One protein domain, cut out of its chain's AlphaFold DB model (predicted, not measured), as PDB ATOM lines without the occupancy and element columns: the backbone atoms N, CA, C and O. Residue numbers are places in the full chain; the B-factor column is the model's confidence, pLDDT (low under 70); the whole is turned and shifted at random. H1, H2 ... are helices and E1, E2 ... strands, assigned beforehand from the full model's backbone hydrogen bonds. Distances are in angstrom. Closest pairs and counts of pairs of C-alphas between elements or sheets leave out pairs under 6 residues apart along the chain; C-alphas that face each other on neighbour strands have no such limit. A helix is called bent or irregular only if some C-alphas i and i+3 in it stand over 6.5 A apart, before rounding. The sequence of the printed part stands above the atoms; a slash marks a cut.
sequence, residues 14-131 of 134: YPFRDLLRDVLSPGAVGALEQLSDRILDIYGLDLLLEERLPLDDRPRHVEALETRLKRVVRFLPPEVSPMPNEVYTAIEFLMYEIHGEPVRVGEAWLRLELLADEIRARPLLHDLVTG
ATOM      1  N   TYR A  14     192.528 185.820 181.639       96.38
ATOM      2  CA  TYR A  14     192.604 184.473 181.095       96.38
ATOM      3  C   TYR A  14     191.392 183.661 181.562       96.38
ATOM      4  O   TYR A  14     190.854 183.933 182.639       96.38
ATOM      5  N   PRO A  15     190.902 182.708 180.750       97.44
ATOM      6  CA  PRO A  15     189.798 181.856 181.162       97.44
ATOM      7  C   PRO A  15     190.269 180.891 182.252       97.44
ATOM      8  O   PRO A  15     191.386 180.367 182.196       97.44
ATOM      9  N   PHE A  16     189.400 180.593 183.214       98.12
ATOM     10  CA  PHE A  16     189.689 179.634 184.278       98.12
ATOM     11  C   PHE A  16     190.125 178.272 183.725       98.12
ATOM     12  O   PHE A  16     191.037 177.650 184.263       98.12
ATOM     13  N   ARG A  17     189.575 177.855 182.577       98.12
ATOM     14  CA  ARG A  17     190.009 176.666 181.829       98.12
ATOM     15  C   ARG A  17     191.522 176.595 181.612       98.12
ATOM     16  O   ARG A  17     192.089 175.509 181.716       98.12
ATOM     17  N   ASP A  18     192.171 177.717 181.312       97.94
ATOM     18  CA  ASP A  18     193.612 177.741 181.063       97.94
ATOM     19  C   ASP A  18     194.394 177.492 182.357       97.94
ATOM     20  O   ASP A  18     195.387 176.771 182.323       97.94
ATOM     21  N   LEU A  19     193.902 177.974 183.511       98.00
ATOM     22  CA  LEU A  19     194.460 177.595 184.816       98.00
ATOM     23  C   LEU A  19     194.394 176.082 185.025       98.00
ATOM     24  O   LEU A  19     195.358 175.448 185.442       98.00
ATOM     25  N   LEU A  20     193.217 175.511 184.764       98.25
ATOM     26  CA  LEU A  20     192.938 174.111 185.050       98.25
ATOM     27  C   LEU A  20     193.780 173.182 184.178       98.25
ATOM     28  O   LEU A  20     194.205 172.135 184.650       98.25
ATOM     29  N   ARG A  21     194.056 173.571 182.931       97.62
ATOM     30  CA  ARG A  21     194.926 172.813 182.019       97.62
ATOM     31  C   ARG A  21     196.390 172.804 182.443       97.62
ATOM     32  O   ARG A  21     197.078 171.834 182.140       97.62
ATOM     33  N   ASP A  22     196.846 173.845 183.135       96.75
ATOM     34  CA  ASP A  22     198.211 173.897 183.662       96.75
ATOM     35  C   ASP A  22     198.381 172.996 184.896       96.75
ATOM     36  O   ASP A  22     199.479 172.502 185.148       96.75
ATOM     37  N   VAL A  23     197.309 172.793 185.671       97.50
ATOM     38  CA  VAL A  23     197.395 172.220 187.025       97.50
ATOM     39  C   VAL A  23     196.775 170.825 187.152       97.50
ATOM     40  O   VAL A  23     197.280 170.002 187.916       97.50
ATOM     41  N   LEU A  24     195.675 170.544 186.452       97.06
ATOM     42  CA  LEU A  24     194.937 169.285 186.580       97.06
ATOM     43  C   LEU A  24     195.357 168.255 185.531       97.06
ATOM     44  O   LEU A  24     195.840 168.587 184.448       97.06
ATOM     45  N   SER A  25     195.055 166.984 185.802       95.19
ATOM     46  CA  SER A  25     195.108 165.953 184.767       95.19
ATOM     47  C   SER A  25     194.155 166.259 183.589       95.19
ATOM     48  O   SER A  25     193.055 166.792 183.791       95.19
ATOM     49  N   PRO A  26     194.497 165.859 182.344       94.38
ATOM     50  CA  PRO A  26     193.608 166.032 181.191       94.38
ATOM     51  C   PRO A  26     192.230 165.383 181.379       94.38
ATOM     52  O   PRO A  26     191.224 165.909 180.905       94.38
ATOM     53  N   GLY A  27     192.174 164.258 182.102       93.38
ATOM     54  CA  GLY A  27     190.924 163.575 182.428       93.38
ATOM     55  C   GLY A  27     190.023 164.406 183.341       93.38
ATOM     56  O   GLY A  27     188.826 164.496 183.079       93.38
ATOM     57  N   ALA A  28     190.587 165.079 184.349       95.44
ATOM     58  CA  ALA A  28     189.826 165.974 185.219       95.44
ATOM     59  C   ALA A  28     189.272 167.185 184.455       95.44
ATOM     60  O   ALA A  28     188.100 167.521 184.618       95.44
ATOM     61  N   VAL A  29     190.070 167.799 183.572       97.19
ATOM     62  CA  VAL A  29     189.590 168.894 182.708       97.19
ATOM     63  C   VAL A  29     188.461 168.404 181.797       97.19
ATOM     64  O   VAL A  29     187.417 169.046 181.719       97.19
ATOM     65  N   GLY A  30     188.619 167.233 181.174       95.19
ATOM     66  CA  GLY A  30     187.578 166.633 180.338       95.19
ATOM     67  C   GLY A  30     186.305 166.268 181.111       95.19
ATOM     68  O   GLY A  30     185.206 166.350 180.560       95.19
ATOM     69  N   ALA A  31     186.419 165.889 182.387       94.81
ATOM     70  CA  ALA A  31     185.271 165.659 183.259       94.81
ATOM     71  C   ALA A  31     184.545 166.970 183.596       94.81
ATOM     72  O   ALA A  31     183.319 167.019 183.505       94.81
ATOM     73  N   LEU A  32     185.283 168.041 183.914       96.75
ATOM     74  CA  LEU A  32     184.719 169.377 184.144       96.75
ATOM     75  C   LEU A  32     184.001 169.912 182.898       96.75
ATOM     76  O   LEU A  32     182.901 170.441 183.012       96.75
ATOM     77  N   GLU A  33     184.569 169.715 181.705       95.94
ATOM     78  CA  GLU A  33     183.935 170.086 180.431       95.94
ATOM     79  C   GLU A  33     182.610 169.336 180.210       95.94
ATOM     80  O   GLU A  33     181.602 169.948 179.865       95.94
ATOM     81  N   GLN A  34     182.571 168.025 180.467       94.94
ATOM     82  CA  GLN A  34     181.359 167.207 180.300       94.94
ATOM     83  C   GLN A  34     180.280 167.450 181.366       94.94
ATOM     84  O   GLN A  34     179.100 167.156 181.143       94.94
ATOM     85  N   LEU A  35     180.682 167.919 182.547       95.31
ATOM     86  CA  LEU A  35     179.790 168.181 183.676       95.31
ATOM     87  C   LEU A  35     179.411 169.651 183.814       95.31
ATOM     88  O   LEU A  35     178.593 169.943 184.680       95.31
ATOM     89  N   SER A  36     179.964 170.547 182.989       95.56
ATOM     90  CA  SER A  36     179.879 172.000 183.172       95.56
ATOM     91  C   SER A  36     178.464 172.466 183.509       95.56
ATOM     92  O   SER A  36     178.266 173.017 184.583       95.56
ATOM     93  N   ASP A  37     177.465 172.146 182.681       95.62
ATOM     94  CA  ASP A  37     176.074 172.568 182.908       95.62
ATOM     95  C   ASP A  37     175.519 172.088 184.258       95.62
ATOM     96  O   ASP A  37     174.867 172.834 184.980       95.62
ATOM     97  N   ARG A  38     175.832 170.847 184.653       96.31
ATOM     98  CA  ARG A  38     175.377 170.304 185.941       96.31
ATOM     99  C   ARG A  38     176.116 170.916 187.114       96.31
ATOM    100  O   ARG A  38     175.523 171.084 188.171       96.31
ATOM    101  N   ILE A  39     177.394 171.238 186.949       96.25
ATOM    102  CA  ILE A  39     178.167 171.947 187.968       96.25
ATOM    103  C   ILE A  39     177.585 173.348 188.158       96.25
ATOM    104  O   ILE A  39     177.365 173.741 189.298       96.25
ATOM    105  N   LEU A  40     177.273 174.066 187.076       96.56
ATOM    106  CA  LEU A  40     176.613 175.371 187.160       96.56
ATOM    107  C   LEU A  40     175.303 175.270 187.956       96.56
ATOM    108  O   LEU A  40     175.129 176.001 188.929       96.56
ATOM    109  N   ASP A  41     174.454 174.287 187.636       96.69
ATOM    110  CA  ASP A  41     173.188 174.048 188.340       96.69
ATOM    111  C   ASP A  41     173.378 173.697 189.831       96.69
ATOM    112  O   ASP A  41     172.726 174.271 190.702       96.69
ATOM    113  N   ILE A  42     174.257 172.735 190.144       95.81
ATOM    114  CA  ILE A  42     174.472 172.225 191.512       95.81
ATOM    115  C   ILE A  42     175.087 173.302 192.407       95.81
ATOM    116  O   ILE A  42     174.748 173.420 193.590       95.81
ATOM    117  N   TYR A  43     176.031 174.062 191.860       93.19
ATOM    118  CA  TYR A  43     176.788 175.040 192.622       93.19
ATOM    119  C   TYR A  43     176.151 176.433 192.590       93.19
ATOM    120  O   TYR A  43     176.446 177.228 193.476       93.19
ATOM    121  N   GLY A  44     175.203 176.687 191.682       92.75
ATOM    122  CA  GLY A  44     174.561 177.992 191.520       92.75
ATOM    123  C   GLY A  44     175.503 179.022 190.899       92.75
ATOM    124  O   GLY A  44     175.491 180.179 191.306       92.75
ATOM    125  N   LEU A  45     176.353 178.579 189.971       93.94
ATOM    126  CA  LEU A  45     177.352 179.407 189.298       93.94
ATOM    127  C   LEU A  45     176.804 179.939 187.972       93.94
ATOM    128  O   LEU A  45     176.134 179.210 187.245       93.94
ATOM    129  N   ASP A  46     177.171 181.171 187.622       93.31
ATOM    130  CA  ASP A  46     176.879 181.738 186.298       93.31
ATOM    131  C   ASP A  46     177.866 181.226 185.237       93.31
ATOM    132  O   ASP A  46     177.490 180.923 184.104       93.31
ATOM    133  N   LEU A  47     179.145 181.111 185.612       95.19
ATOM    134  CA  LEU A  47     180.238 180.660 184.759       95.19
ATOM    135  C   LEU A  47     181.162 179.702 185.519       95.19
ATOM    136  O   LEU A  47     181.327 179.782 186.734       95.19
ATOM    137  N   LEU A  48     181.764 178.777 184.768       96.62
ATOM    138  CA  LEU A  48     182.743 177.813 185.274       96.62
ATOM    139  C   LEU A  48     184.058 177.951 184.504       96.62
ATOM    140  O   LEU A  48     184.980 178.630 184.937       96.62
ATOM    141  N   LEU A  49     184.152 177.317 183.334       97.75
ATOM    142  CA  LEU A  49     185.406 177.231 182.577       97.75
ATOM    143  C   LEU A  49     185.795 178.550 181.899       97.75
ATOM    144  O   LEU A  49     186.977 178.803 181.680       97.75
ATOM    145  N   GLU A  50     184.804 179.376 181.575       97.25
ATOM    146  CA  GLU A  50     184.990 180.652 180.879       97.25
ATOM    147  C   GLU A  50     185.085 181.851 181.833       97.25
ATOM    148  O   GLU A  50     185.181 182.984 181.359       97.25
ATOM    149  N   GLU A  51     185.083 181.612 183.151       97.12
ATOM    150  CA  GLU A  51     185.293 182.669 184.143       97.12
ATOM    151  C   GLU A  51     186.611 183.397 183.857       97.12
ATOM    152  O   GLU A  51     187.640 182.760 183.596       97.12
ATOM    153  N   ARG A  52     186.581 184.733 183.865       97.06
ATOM    154  CA  ARG A  52     187.720 185.566 183.468       97.06
ATOM    155  C   ARG A  52     188.490 186.015 184.695       97.06
ATOM    156  O   ARG A  52     188.003 186.803 185.494       97.06
ATOM    157  N   LEU A  53     189.727 185.541 184.803       96.06
ATOM    158  CA  LEU A  53     190.602 185.831 185.931       96.06
ATOM    159  C   LEU A  53     191.675 186.859 185.551       96.06
ATOM    160  O   LEU A  53     192.157 186.818 184.415       96.06
ATOM    161  N   PRO A  54     192.102 187.737 186.478       95.88
ATOM    162  CA  PRO A  54     193.183 188.691 186.227       95.88
ATOM    163  C   PRO A  54     194.496 187.978 185.898       95.88
ATOM    164  O   PRO A  54     194.945 187.120 186.662       95.88
ATOM    165  N   LEU A  55     195.142 188.330 184.782       95.19
ATOM    166  CA  LEU A  55     196.370 187.658 184.343       95.19
ATOM    167  C   LEU A  55     197.524 187.811 185.346       95.19
ATOM    168  O   LEU A  55     198.283 186.862 185.543       95.19
ATOM    169  N   ASP A  56     197.608 188.956 186.024       95.81
ATOM    170  CA  ASP A  56     198.628 189.238 187.045       95.81
ATOM    171  C   ASP A  56     198.560 188.273 188.242       95.81
ATOM    172  O   ASP A  56     199.579 187.970 188.864       95.81
ATOM    173  N   ASP A  57     197.375 187.727 188.531       96.12
ATOM    174  CA  ASP A  57     197.165 186.756 189.604       96.12
ATOM    175  C   ASP A  57     197.434 185.305 189.180       96.12
ATOM    176  O   ASP A  57     197.472 184.413 190.035       96.12
ATOM    177  N   ARG A  58     197.655 185.024 187.886       96.12
ATOM    178  CA  ARG A  58     197.795 183.645 187.382       96.12
ATOM    179  C   ARG A  58     198.856 182.826 188.130       96.12
ATOM    180  O   ARG A  58     198.523 181.707 188.525       96.12
ATOM    181  N   PRO A  59     200.084 183.323 188.395       96.81
ATOM    182  CA  PRO A  59     201.078 182.549 189.141       96.81
ATOM    183  C   PRO A  59     200.609 182.188 190.557       96.81
ATOM    184  O   PRO A  59     200.802 181.056 191.001       96.81
ATOM    185  N   ARG A  60     199.930 183.123 191.241       97.38
ATOM    186  CA  ARG A  60     199.364 182.904 192.579       97.38
ATOM    187  C   ARG A  60     198.257 181.855 192.536       97.38
ATOM    188  O   ARG A  60     198.225 180.971 193.389       97.38
ATOM    189  N   HIS A  61     197.367 181.926 191.546       97.88
ATOM    190  CA  HIS A  61     196.296 180.945 191.375       97.88
ATOM    191  C   HIS A  61     196.837 179.537 191.102       97.88
ATOM    192  O   HIS A  61     196.340 178.578 191.693       97.88
ATOM    193  N   VAL A  62     197.874 179.410 190.263       98.00
ATOM    194  CA  VAL A  62     198.541 178.126 189.983       98.00
ATOM    195  C   VAL A  62     199.099 177.530 191.274       98.00
ATOM    196  O   VAL A  62     198.759 176.403 191.634       98.00
ATOM    197  N   GLU A  63     199.901 178.300 192.011       98.00
ATOM    198  CA  GLU A  63     200.529 177.833 193.250       98.00
ATOM    199  C   GLU A  63     199.491 177.436 194.311       98.00
ATOM    200  O   GLU A  63     199.625 176.394 194.967       98.00
ATOM    201  N   ALA A  64     198.440 178.244 194.470       97.75
ATOM    202  CA  ALA A  64     197.378 177.988 195.433       97.75
ATOM    203  C   ALA A  64     196.606 176.700 195.098       97.75
ATOM    204  O   ALA A  64     196.413 175.852 195.980       97.75
ATOM    205  N   LEU A  65     196.219 176.512 193.830       97.88
ATOM    206  CA  LEU A  65     195.495 175.322 193.384       97.88
ATOM    207  C   LEU A  65     196.367 174.064 193.495       97.88
ATOM    208  O   LEU A  65     195.932 173.072 194.084       97.88
ATOM    209  N   GLU A  66     197.618 174.113 193.033       97.31
ATOM    210  CA  GLU A  66     198.562 173.001 193.178       97.31
ATOM    211  C   GLU A  66     198.764 172.605 194.640       97.31
ATOM    212  O   GLU A  66     198.768 171.421 194.988       97.31
ATOM    213  N   THR A  67     198.952 173.594 195.515       97.12
ATOM    214  CA  THR A  67     199.177 173.360 196.943       97.12
ATOM    215  C   THR A  67     197.970 172.681 197.573       97.12
ATOM    216  O   THR A  67     198.127 171.743 198.363       97.12
ATOM    217  N   ARG A  68     196.758 173.123 197.220       95.56
ATOM    218  CA  ARG A  68     195.517 172.515 197.702       95.56
ATOM    219  C   ARG A  68     195.389 171.077 197.210       95.56
ATOM    220  O   ARG A  68     195.187 170.187 198.034       95.56
ATOM    221  N   LEU A  69     195.612 170.829 195.922       95.62
ATOM    222  CA  LEU A  69     195.563 169.485 195.347       95.62
ATOM    223  C   LEU A  69     196.570 168.553 196.009       95.62
ATOM    224  O   LEU A  69     196.172 167.511 196.522       95.62
ATOM    225  N   LYS A  70     197.842 168.958 196.114       94.12
ATOM    226  CA  LYS A  70     198.898 168.192 196.797       94.12
ATOM    227  C   LYS A  70     198.478 167.802 198.219       94.12
ATOM    228  O   LYS A  70     198.726 166.679 198.650       94.12
ATOM    229  N   ARG A  71     197.814 168.698 198.960       94.06
ATOM    230  CA  ARG A  71     197.317 168.419 200.321       94.06
ATOM    231  C   ARG A  71     196.152 167.433 200.358       94.06
ATOM    232  O   ARG A  71     196.083 166.664 201.314       94.06
ATOM    233  N   VAL A  72     195.260 167.475 199.372       89.62
ATOM    234  CA  VAL A  72     194.093 166.586 199.289       89.62
ATOM    235  C   VAL A  72     194.515 165.192 198.828       89.62
ATOM    236  O   VAL A  72     194.170 164.201 199.466       89.62
ATOM    237  N   VAL A  73     195.331 165.098 197.776       89.38
ATOM    238  CA  VAL A  73     195.687 163.809 197.162       89.38
ATOM    239  C   VAL A  73     196.728 163.016 197.955       89.38
ATOM    240  O   VAL A  73     196.759 161.796 197.843       89.38
ATOM    241  N   ARG A  74     197.554 163.657 198.802       90.25
ATOM    242  CA  ARG A  74     198.639 162.975 199.550       90.25
ATOM    243  C   ARG A  74     198.185 161.837 200.468       90.25
ATOM    244  O   ARG A  74     199.024 161.062 200.912       90.25
ATOM    245  N   PHE A  75     196.906 161.798 200.833       86.38
ATOM    246  CA  PHE A  75     196.351 160.786 201.733       86.38
ATOM    247  C   PHE A  75     195.573 159.693 201.003       86.38
ATOM    248  O   PHE A  75     195.047 158.791 201.654       86.38
ATOM    249  N   LEU A  76     195.473 159.772 199.676       86.88
ATOM    250  CA  LEU A  76     194.773 158.761 198.904       86.88
ATOM    251  C   LEU A  76     195.608 157.475 198.843       86.88
ATOM    252  O   LEU A  76     196.823 157.546 198.632       86.88
ATOM    253  N   PRO A  77     194.976 156.300 199.005       89.88
ATOM    254  CA  PRO A  77     195.617 155.037 198.676       89.88
ATOM    255  C   PRO A  77     196.100 155.038 197.212       89.88
ATOM    256  O   PRO A  77     195.415 155.617 196.364       89.88
ATOM    257  N   PRO A  78     197.238 154.397 196.886       84.75
ATOM    258  CA  PRO A  78     197.796 154.386 195.527       84.75
ATOM    259  C   PRO A  78     196.836 153.890 194.434       84.75
ATOM    260  O   PRO A  78     196.955 154.280 193.278       84.75
ATOM    261  N   GLU A  79     195.900 153.017 194.794       85.69
ATOM    262  CA  GLU A  79     194.890 152.425 193.917       85.69
ATOM    263  C   GLU A  79     193.659 153.317 193.687       85.69
ATOM    264  O   GLU A  79     192.801 152.989 192.865       85.69
ATOM    265  N   VAL A  80     193.542 154.428 194.417       86.19
ATOM    266  CA  VAL A  80     192.422 155.362 194.297       86.19
ATOM    267  C   VAL A  80     192.803 156.479 193.333       86.19
ATOM    268  O   VAL A  80     193.752 157.225 193.566       86.19
ATOM    269  N   SER A  81     192.023 156.625 192.258       88.44
ATOM    270  CA  SER A  81     192.173 157.734 191.312       88.44
ATOM    271  C   SER A  81     192.124 159.088 192.044       88.44
ATOM    272  O   SER A  81     191.186 159.327 192.814       88.44
ATOM    273  N   PRO A  82     193.080 160.004 191.801       92.00
ATOM    274  CA  PRO A  82     193.031 161.358 192.348       92.00
ATOM    275  C   PRO A  82     192.010 162.247 191.626       92.00
ATOM    276  O   PRO A  82     191.616 163.275 192.172       92.00
ATOM    277  N   MET A  83     191.541 161.842 190.441       93.00
ATOM    278  CA  MET A  83     190.714 162.659 189.550       93.00
ATOM    279  C   MET A  83     189.426 163.214 190.181       93.00
ATOM    280  O   MET A  83     189.138 164.388 189.955       93.00
ATOM    281  N   PRO A  84     188.659 162.468 191.008       91.75
ATOM    282  CA  PRO A  84     187.514 163.055 191.697       91.75
ATOM    283  C   PRO A  84     187.930 164.274 192.528       91.75
ATOM    284  O   PRO A  84     187.297 165.320 192.455       91.75
ATOM    285  N   ASN A  85     189.038 164.170 193.270       92.69
ATOM    286  CA  ASN A  85     189.537 165.266 194.094       92.69
ATOM    287  C   ASN A  85     190.035 166.442 193.253       92.69
ATOM    288  O   ASN A  85     189.868 167.579 193.683       92.69
ATOM    289  N   GLU A  86     190.599 166.197 192.069       96.06
ATOM    290  CA  GLU A  86     190.941 167.260 191.117       96.06
ATOM    291  C   GLU A  86     189.694 168.046 190.688       96.06
ATOM    292  O   GLU A  86     189.674 169.272 190.804       96.06
ATOM    293  N   VAL A  87     188.635 167.338 190.276       95.38
ATOM    294  CA  VAL A  87     187.354 167.933 189.853       95.38
ATOM    295  C   VAL A  87     186.725 168.745 190.984       95.38
ATOM    296  O   VAL A  87     186.423 169.922 190.794       95.38
ATOM    297  N   TYR A  88     186.571 168.160 192.176       94.38
ATOM    298  CA  TYR A  88     185.970 168.867 193.313       94.38
ATOM    299  C   TYR A  88     186.801 170.079 193.733       94.38
ATOM    300  O   TYR A  88     186.256 171.162 193.940       94.38
ATOM    301  N   THR A  89     188.125 169.924 193.817       95.69
ATOM    302  CA  THR A  89     189.011 171.013 194.245       95.69
ATOM    303  C   THR A  89     188.964 172.182 193.268       95.69
ATOM    304  O   THR A  89     188.992 173.322 193.716       95.69
ATOM    305  N   ALA A  90     188.858 171.931 191.962       97.56
ATOM    306  CA  ALA A  90     188.742 172.986 190.959       97.56
ATOM    307  C   ALA A  90     187.478 173.836 191.150       97.56
ATOM    308  O   ALA A  90     187.552 175.064 191.142       97.56
ATOM    309  N   ILE A  91     186.332 173.190 191.378       97.00
ATOM    310  CA  ILE A  91     185.054 173.883 191.590       97.00
ATOM    311  C   ILE A  91     185.097 174.687 192.893       97.00
ATOM    312  O   ILE A  91     184.754 175.866 192.918       97.00
ATOM    313  N   GLU A  92     185.582 174.079 193.978       95.19
ATOM    314  CA  GLU A  92     185.720 174.766 195.264       95.19
ATOM    315  C   GLU A  92     186.735 175.911 195.227       95.19
ATOM    316  O   GLU A  92     186.601 176.882 195.969       95.19
ATOM    317  N   PHE A  93     187.776 175.796 194.404       97.12
ATOM    318  CA  PHE A  93     188.744 176.865 194.210       97.12
ATOM    319  C   PHE A  93     188.084 178.072 193.545       97.12
ATOM    320  O   PHE A  93     188.215 179.185 194.047       97.12
ATOM    321  N   LEU A  94     187.305 177.851 192.484       97.56
ATOM    322  CA  LEU A  94     186.534 178.916 191.847       97.56
ATOM    323  C   LEU A  94     185.586 179.597 192.846       97.56
ATOM    324  O   LEU A  94     185.607 180.811 193.007       97.56
ATOM    325  N   MET A  95     184.808 178.820 193.592       95.12
ATOM    326  CA  MET A  95     183.851 179.386 194.542       95.12
ATOM    327  C   MET A  95     184.502 180.163 195.683       95.12
ATOM    328  O   MET A  95     184.129 181.293 195.989       95.12
ATOM    329  N   TYR A  96     185.443 179.531 196.375       94.44
ATOM    330  CA  TYR A  96     185.880 180.033 197.672       94.44
ATOM    331  C   TYR A  96     187.126 180.905 197.569       94.44
ATOM    332  O   TYR A  96     187.264 181.847 198.342       94.44
ATOM    333  N   GLU A  97     188.027 180.604 196.632       94.75
ATOM    334  CA  GLU A  97     189.252 181.387 196.448       94.75
ATOM    335  C   GLU A  97     189.031 182.542 195.470       94.75
ATOM    336  O   GLU A  97     189.468 183.656 195.745       94.75
ATOM    337  N   ILE A  98     188.349 182.296 194.345       96.00
ATOM    338  CA  ILE A  98     188.142 183.327 193.319       96.00
ATOM    339  C   ILE A  98     186.932 184.205 193.651       96.00
ATOM    340  O   ILE A  98     187.076 185.422 193.743       96.00
ATOM    341  N   HIS A  99     185.748 183.619 193.853       95.06
ATOM    342  CA  HIS A  99     184.535 184.400 194.140       95.06
ATOM    343  C   HIS A  99     184.434 184.838 195.610       95.06
ATOM    344  O   HIS A  99     183.602 185.679 195.952       95.06
ATOM    345  N   GLY A 100     185.281 184.295 196.491       93.44
ATOM    346  CA  GLY A 100     185.293 184.638 197.913       93.44
ATOM    347  C   GLY A 100     184.033 184.192 198.658       93.44
ATOM    348  O   GLY A 100     183.677 184.781 199.683       93.44
ATOM    349  N   GLU A 101     183.328 183.179 198.149       92.31
ATOM    350  CA  GLU A 101     182.115 182.687 198.787       92.31
ATOM    351  C   GLU A 101     182.415 182.028 200.145       92.31
ATOM    352  O   GLU A 101     183.444 181.370 200.330       92.31
ATOM    353  N   PRO A 102     181.519 182.166 201.138       90.50
ATOM    354  CA  PRO A 102     181.721 181.538 202.432       90.50
ATOM    355  C   PRO A 102     181.538 180.019 202.343       90.50
ATOM    356  O   PRO A 102     180.514 179.521 201.871       90.50
ATOM    357  N   VAL A 103     182.482 179.267 202.911       89.31
ATOM    358  CA  VAL A 103     182.360 177.808 203.020       89.31
ATOM    359  C   VAL A 103     181.262 177.448 204.020       89.31
ATOM    360  O   VAL A 103     181.391 177.659 205.229       89.31
ATOM    361  N   ARG A 104     180.185 176.839 203.524       91.25
ATOM    362  CA  ARG A 104     179.102 176.276 204.339       91.25
ATOM    363  C   ARG A 104     179.169 174.760 204.275       91.25
ATOM    364  O   ARG A 104     178.734 174.160 203.302       91.25
ATOM    365  N   VAL A 105     179.700 174.135 205.328       88.31
ATOM    366  CA  VAL A 105     180.037 172.697 205.343       88.31
ATOM    367  C   VAL A 105     178.868 171.799 204.919       88.31
ATOM    368  O   VAL A 105     179.065 170.896 204.114       88.31
ATOM    369  N   GLY A 106     177.649 172.059 205.406       92.25
ATOM    370  CA  GLY A 106     176.475 171.260 205.027       92.25
ATOM    371  C   GLY A 106     176.101 171.383 203.545       92.25
ATOM    372  O   GLY A 106     175.711 170.402 202.923       92.25
ATOM    373  N   GLU A 107     176.266 172.570 202.966       92.19
ATOM    374  CA  GLU A 107     175.981 172.842 201.553       92.19
ATOM    375  C   GLU A 107     177.070 172.254 200.648       92.19
ATOM    376  O   GLU A 107     176.766 171.630 199.634       92.19
ATOM    377  N   ALA A 108     178.336 172.377 201.056       90.38
ATOM    378  CA  ALA A 108     179.468 171.757 200.375       90.38
ATOM    379  C   ALA A 108     179.327 170.226 200.322       90.38
ATOM    380  O   ALA A 108     179.551 169.623 199.273       90.38
ATOM    381  N   TRP A 109     178.888 169.605 201.423       91.00
ATOM    382  CA  TRP A 109     178.631 168.166 201.476       91.00
ATOM    383  C   TRP A 109     177.514 167.746 200.514       91.00
ATOM    384  O   TRP A 109     177.706 166.834 199.714       91.00
ATOM    385  N   LEU A 110     176.374 168.442 200.544       94.50
ATOM    386  CA  LEU A 110     175.250 168.153 199.651       94.50
ATOM    387  C   LEU A 110     175.651 168.275 198.173       94.50
ATOM    388  O   LEU A 110     175.332 167.402 197.372       94.50
ATOM    389  N   ARG A 111     176.376 169.336 197.804       94.50
ATOM    390  CA  ARG A 111     176.868 169.535 196.430       94.50
ATOM    391  C   ARG A 111     177.795 168.409 195.983       94.50
ATOM    392  O   ARG A 111     177.691 167.950 194.849       94.50
ATOM    393  N   LEU A 112     178.661 167.940 196.881       91.88
ATOM    394  CA  LEU A 112     179.543 166.808 196.614       91.88
ATOM    395  C   LEU A 112     178.750 165.517 196.376       91.88
ATOM    396  O   LEU A 112     179.060 164.785 195.440       91.88
ATOM    397  N   GLU A 113     177.711 165.252 197.171       93.75
ATOM    398  CA  GLU A 113     176.825 164.099 196.964       93.75
ATOM    399  C   GLU A 113     176.093 164.175 195.619       93.75
ATOM    400  O   GLU A 113     176.135 163.215 194.847       93.75
ATOM    401  N   LEU A 114     175.502 165.330 195.295       94.94
ATOM    402  CA  LEU A 114     174.795 165.551 194.029       94.94
ATOM    403  C   LEU A 114     175.716 165.367 192.817       94.94
ATOM    404  O   LEU A 114     175.352 164.705 191.846       94.94
ATOM    405  N   LEU A 115     176.928 165.919 192.875       93.44
ATOM    406  CA  LEU A 115     177.896 165.786 191.791       93.44
ATOM    407  C   LEU A 115     178.411 164.343 191.666       93.44
ATOM    408  O   LEU A 115     178.579 163.840 190.553       93.44
ATOM    409  N   ALA A 116     178.609 163.641 192.786       90.88
ATOM    410  CA  ALA A 116     178.962 162.226 192.768       90.88
ATOM    411  C   ALA A 116     177.865 161.375 192.107       90.88
ATOM    412  O   ALA A 116     178.183 160.457 191.346       90.88
ATOM    413  N   ASP A 117     176.593 161.681 192.359       93.00
ATOM    414  CA  ASP A 117     175.462 161.000 191.724       93.00
ATOM    415  C   ASP A 117     175.393 161.270 190.215       93.00
ATOM    416  O   ASP A 117     175.211 160.329 189.440       93.00
ATOM    417  N   GLU A 118     175.642 162.505 189.772       92.81
ATOM    418  CA  GLU A 118     175.734 162.837 188.341       92.81
ATOM    419  C   GLU A 118     176.854 162.069 187.628       92.81
ATOM    420  O   GLU A 118     176.668 161.590 186.505       92.81
ATOM    421  N   ILE A 119     178.009 161.902 188.281       89.62
ATOM    422  CA  ILE A 119     179.115 161.101 187.744       89.62
ATOM    423  C   ILE A 119     178.702 159.631 187.646       89.62
ATOM    424  O   ILE A 119     178.857 159.022 186.589       89.62
ATOM    425  N   ARG A 120     178.136 159.054 188.716       88.25
ATOM    426  CA  ARG A 120     177.695 157.644 188.748       88.25
ATOM    427  C   ARG A 120     176.620 157.340 187.708       88.25
ATOM    428  O   ARG A 120     176.613 156.244 187.152       88.25
ATOM    429  N   ALA A 121     175.736 158.293 187.424       90.50
ATOM    430  CA  ALA A 121     174.679 158.145 186.427       90.50
ATOM    431  C   ALA A 121     175.205 158.072 184.978       90.50
ATOM    432  O   ALA A 121     174.449 157.724 184.069       90.50
ATOM    433  N   ARG A 122     176.489 158.376 184.742       89.69
ATOM    434  CA  ARG A 122     177.125 158.413 183.419       89.69
ATOM    435  C   ARG A 122     178.269 157.391 183.357       89.69
ATOM    436  O   ARG A 122     179.398 157.746 183.684       89.69
ATOM    437  N   PRO A 123     178.035 156.148 182.892       87.56
ATOM    438  CA  PRO A 123     179.011 155.056 182.997       87.56
ATOM    439  C   PRO A 123     180.404 155.380 182.437       87.56
ATOM    440  O   PRO A 123     181.401 155.145 183.106       87.56
ATOM    441  N   LEU A 124     180.477 156.003 181.255       87.44
ATOM    442  CA  LEU A 124     181.758 156.376 180.638       87.44
ATOM    443  C   LEU A 124     182.523 157.426 181.453       87.44
ATOM    444  O   LEU A 124     183.742 157.357 181.578       87.44
ATOM    445  N   LEU A 125     181.806 158.391 182.025       86.75
ATOM    446  CA  LEU A 125     182.397 159.426 182.865       86.75
ATOM    447  C   LEU A 125     182.804 158.865 184.227       86.75
ATOM    448  O   LEU A 125     183.862 159.208 184.740       86.75
ATOM    449  N   HIS A 126     181.993 157.979 184.798       85.00
ATOM    450  CA  HIS A 126     182.333 157.255 186.013       85.00
ATOM    451  C   HIS A 126     183.613 156.433 185.829       85.00
ATOM    452  O   HIS A 126     184.508 156.495 186.672       85.00
ATOM    453  N   ASP A 127     183.741 155.706 184.721       85.94
ATOM    454  CA  ASP A 127     184.941 154.925 184.427       85.94
ATOM    455  C   ASP A 127     186.155 155.832 184.203       85.94
ATOM    456  O   ASP A 127     187.227 155.552 184.737       85.94
ATOM    457  N   LEU A 128     185.992 156.970 183.522       84.88
ATOM    458  CA  LEU A 128     187.046 157.980 183.391       84.88
ATOM    459  C   LEU A 128     187.511 158.492 184.763       84.88
ATOM    460  O   LEU A 128     188.694 158.414 185.094       84.88
ATOM    461  N   VAL A 129     186.570 158.961 185.584       82.25
ATOM    462  CA  VAL A 129     186.833 159.559 186.900       82.25
ATOM    463  C   VAL A 129     187.447 158.548 187.870       82.25
ATOM    464  O   VAL A 129     188.333 158.886 188.658       82.25
ATOM    465  N   THR A 130     187.038 157.283 187.793       83.25
ATOM    466  CA  THR A 130     187.575 156.209 188.642       83.25
ATOM    467  C   THR A 130     188.861 155.581 188.106       83.25
ATOM    468  O   THR A 130     189.392 154.674 188.746       83.25
ATOM    469  N   GLY A 131     189.394 156.065 186.978       76.19
ATOM    470  CA  GLY A 131     190.625 155.543 186.376       76.19
ATOM    471  C   GLY A 131     190.464 154.148 185.763       76.19
ATOM    472  O   GLY A 131     191.426 153.392 185.685       76.19
TER     473      GLY A 131
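This is residues 14 to 131 of the 134 residues of an uncharacterized protein of Chloroflexi bacterium (UniProt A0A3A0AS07). Six helices make a small compact body in two crossed layers: H4 runs through the middle, with H3 on one side of it and H5 more loosely on the other, and H1 and H2 lie over one side of this row. H6 sits at one end of the body, and the short strand E1 lies at the other, with residues 14 to 15 paired antiparallel to its residues 52 to 53. The printed part has 118 residues, with six named helices and one named strand in the order H1, H2, E1, H3, H4, H5, H6, and its class is mostly helix. It is compact, with a radius of gyration of the C-alphas of 13.6 A and spans of 39 by 30 by 25 A.

The longest helix, H3, residues 55 to 73, touches H4, residues 83 to 98, with its residues 65 to 73 alone; they form a helical hairpin at a steep tilt of 43 degrees, and the closest C-alphas, of Leu 69 and Glu 86, are 6.6 A apart. H3 also touches H1, residues 16 to 23, at 54 degrees, with C-alphas 23 and 66 closest at 6.3 A. H2, residues 26 to 43, is the hub, touching four helices. It only just touches H1, with 3 pairs of C-alphas within 8 A, and forms a helical hairpin with it. H2 touches H4 at 53 degrees, with Ala 28 and Met 83 closest, their C-alphas 5.5 A apart. Past a kink of 73 degrees near residue 37, residues 38 to 43 of H2 touch H5, residues 105 to 120; the C-alphas of Ile 42 and Arg 111 are closest, at 6.1 A. H4 and H5 are close but not clearly touching. H6, residues 123 to 129, touches H2, with C-alphas 31 and 125 closest at 6.9 A, and touches H5 only at the corner. E1, residues 52 to 54, pairs with no named strand. H3 and H5 are apart. Every O i to N i+4 pair is within hydrogen-bond range in H1, H4, H5 and H6; the figures are 12 of 14 in H2 and 13 of 15 in H3.

H3 measures 27.1 A from first to last C-alpha, H5 22.5 A, H2 22.2 A and H4 21.2 A. H1 begins at C-alpha 16 (189.689, 179.634, 184.278), and H6 ends at C-alpha 129 (186.833, 159.559, 186.900). H2 and H3 are irregular: C-alphas 34 and 37 are 8.0 A apart, and C-alphas 56 and 59 are 7.4 A apart.

The two C-alphas farthest apart, of Asp 56 and Pro 123, are 39.6 A apart. The printed part has no cut, and no link is long. Mean pLDDT of the printed part is 93.5, and no printed residue is under 70.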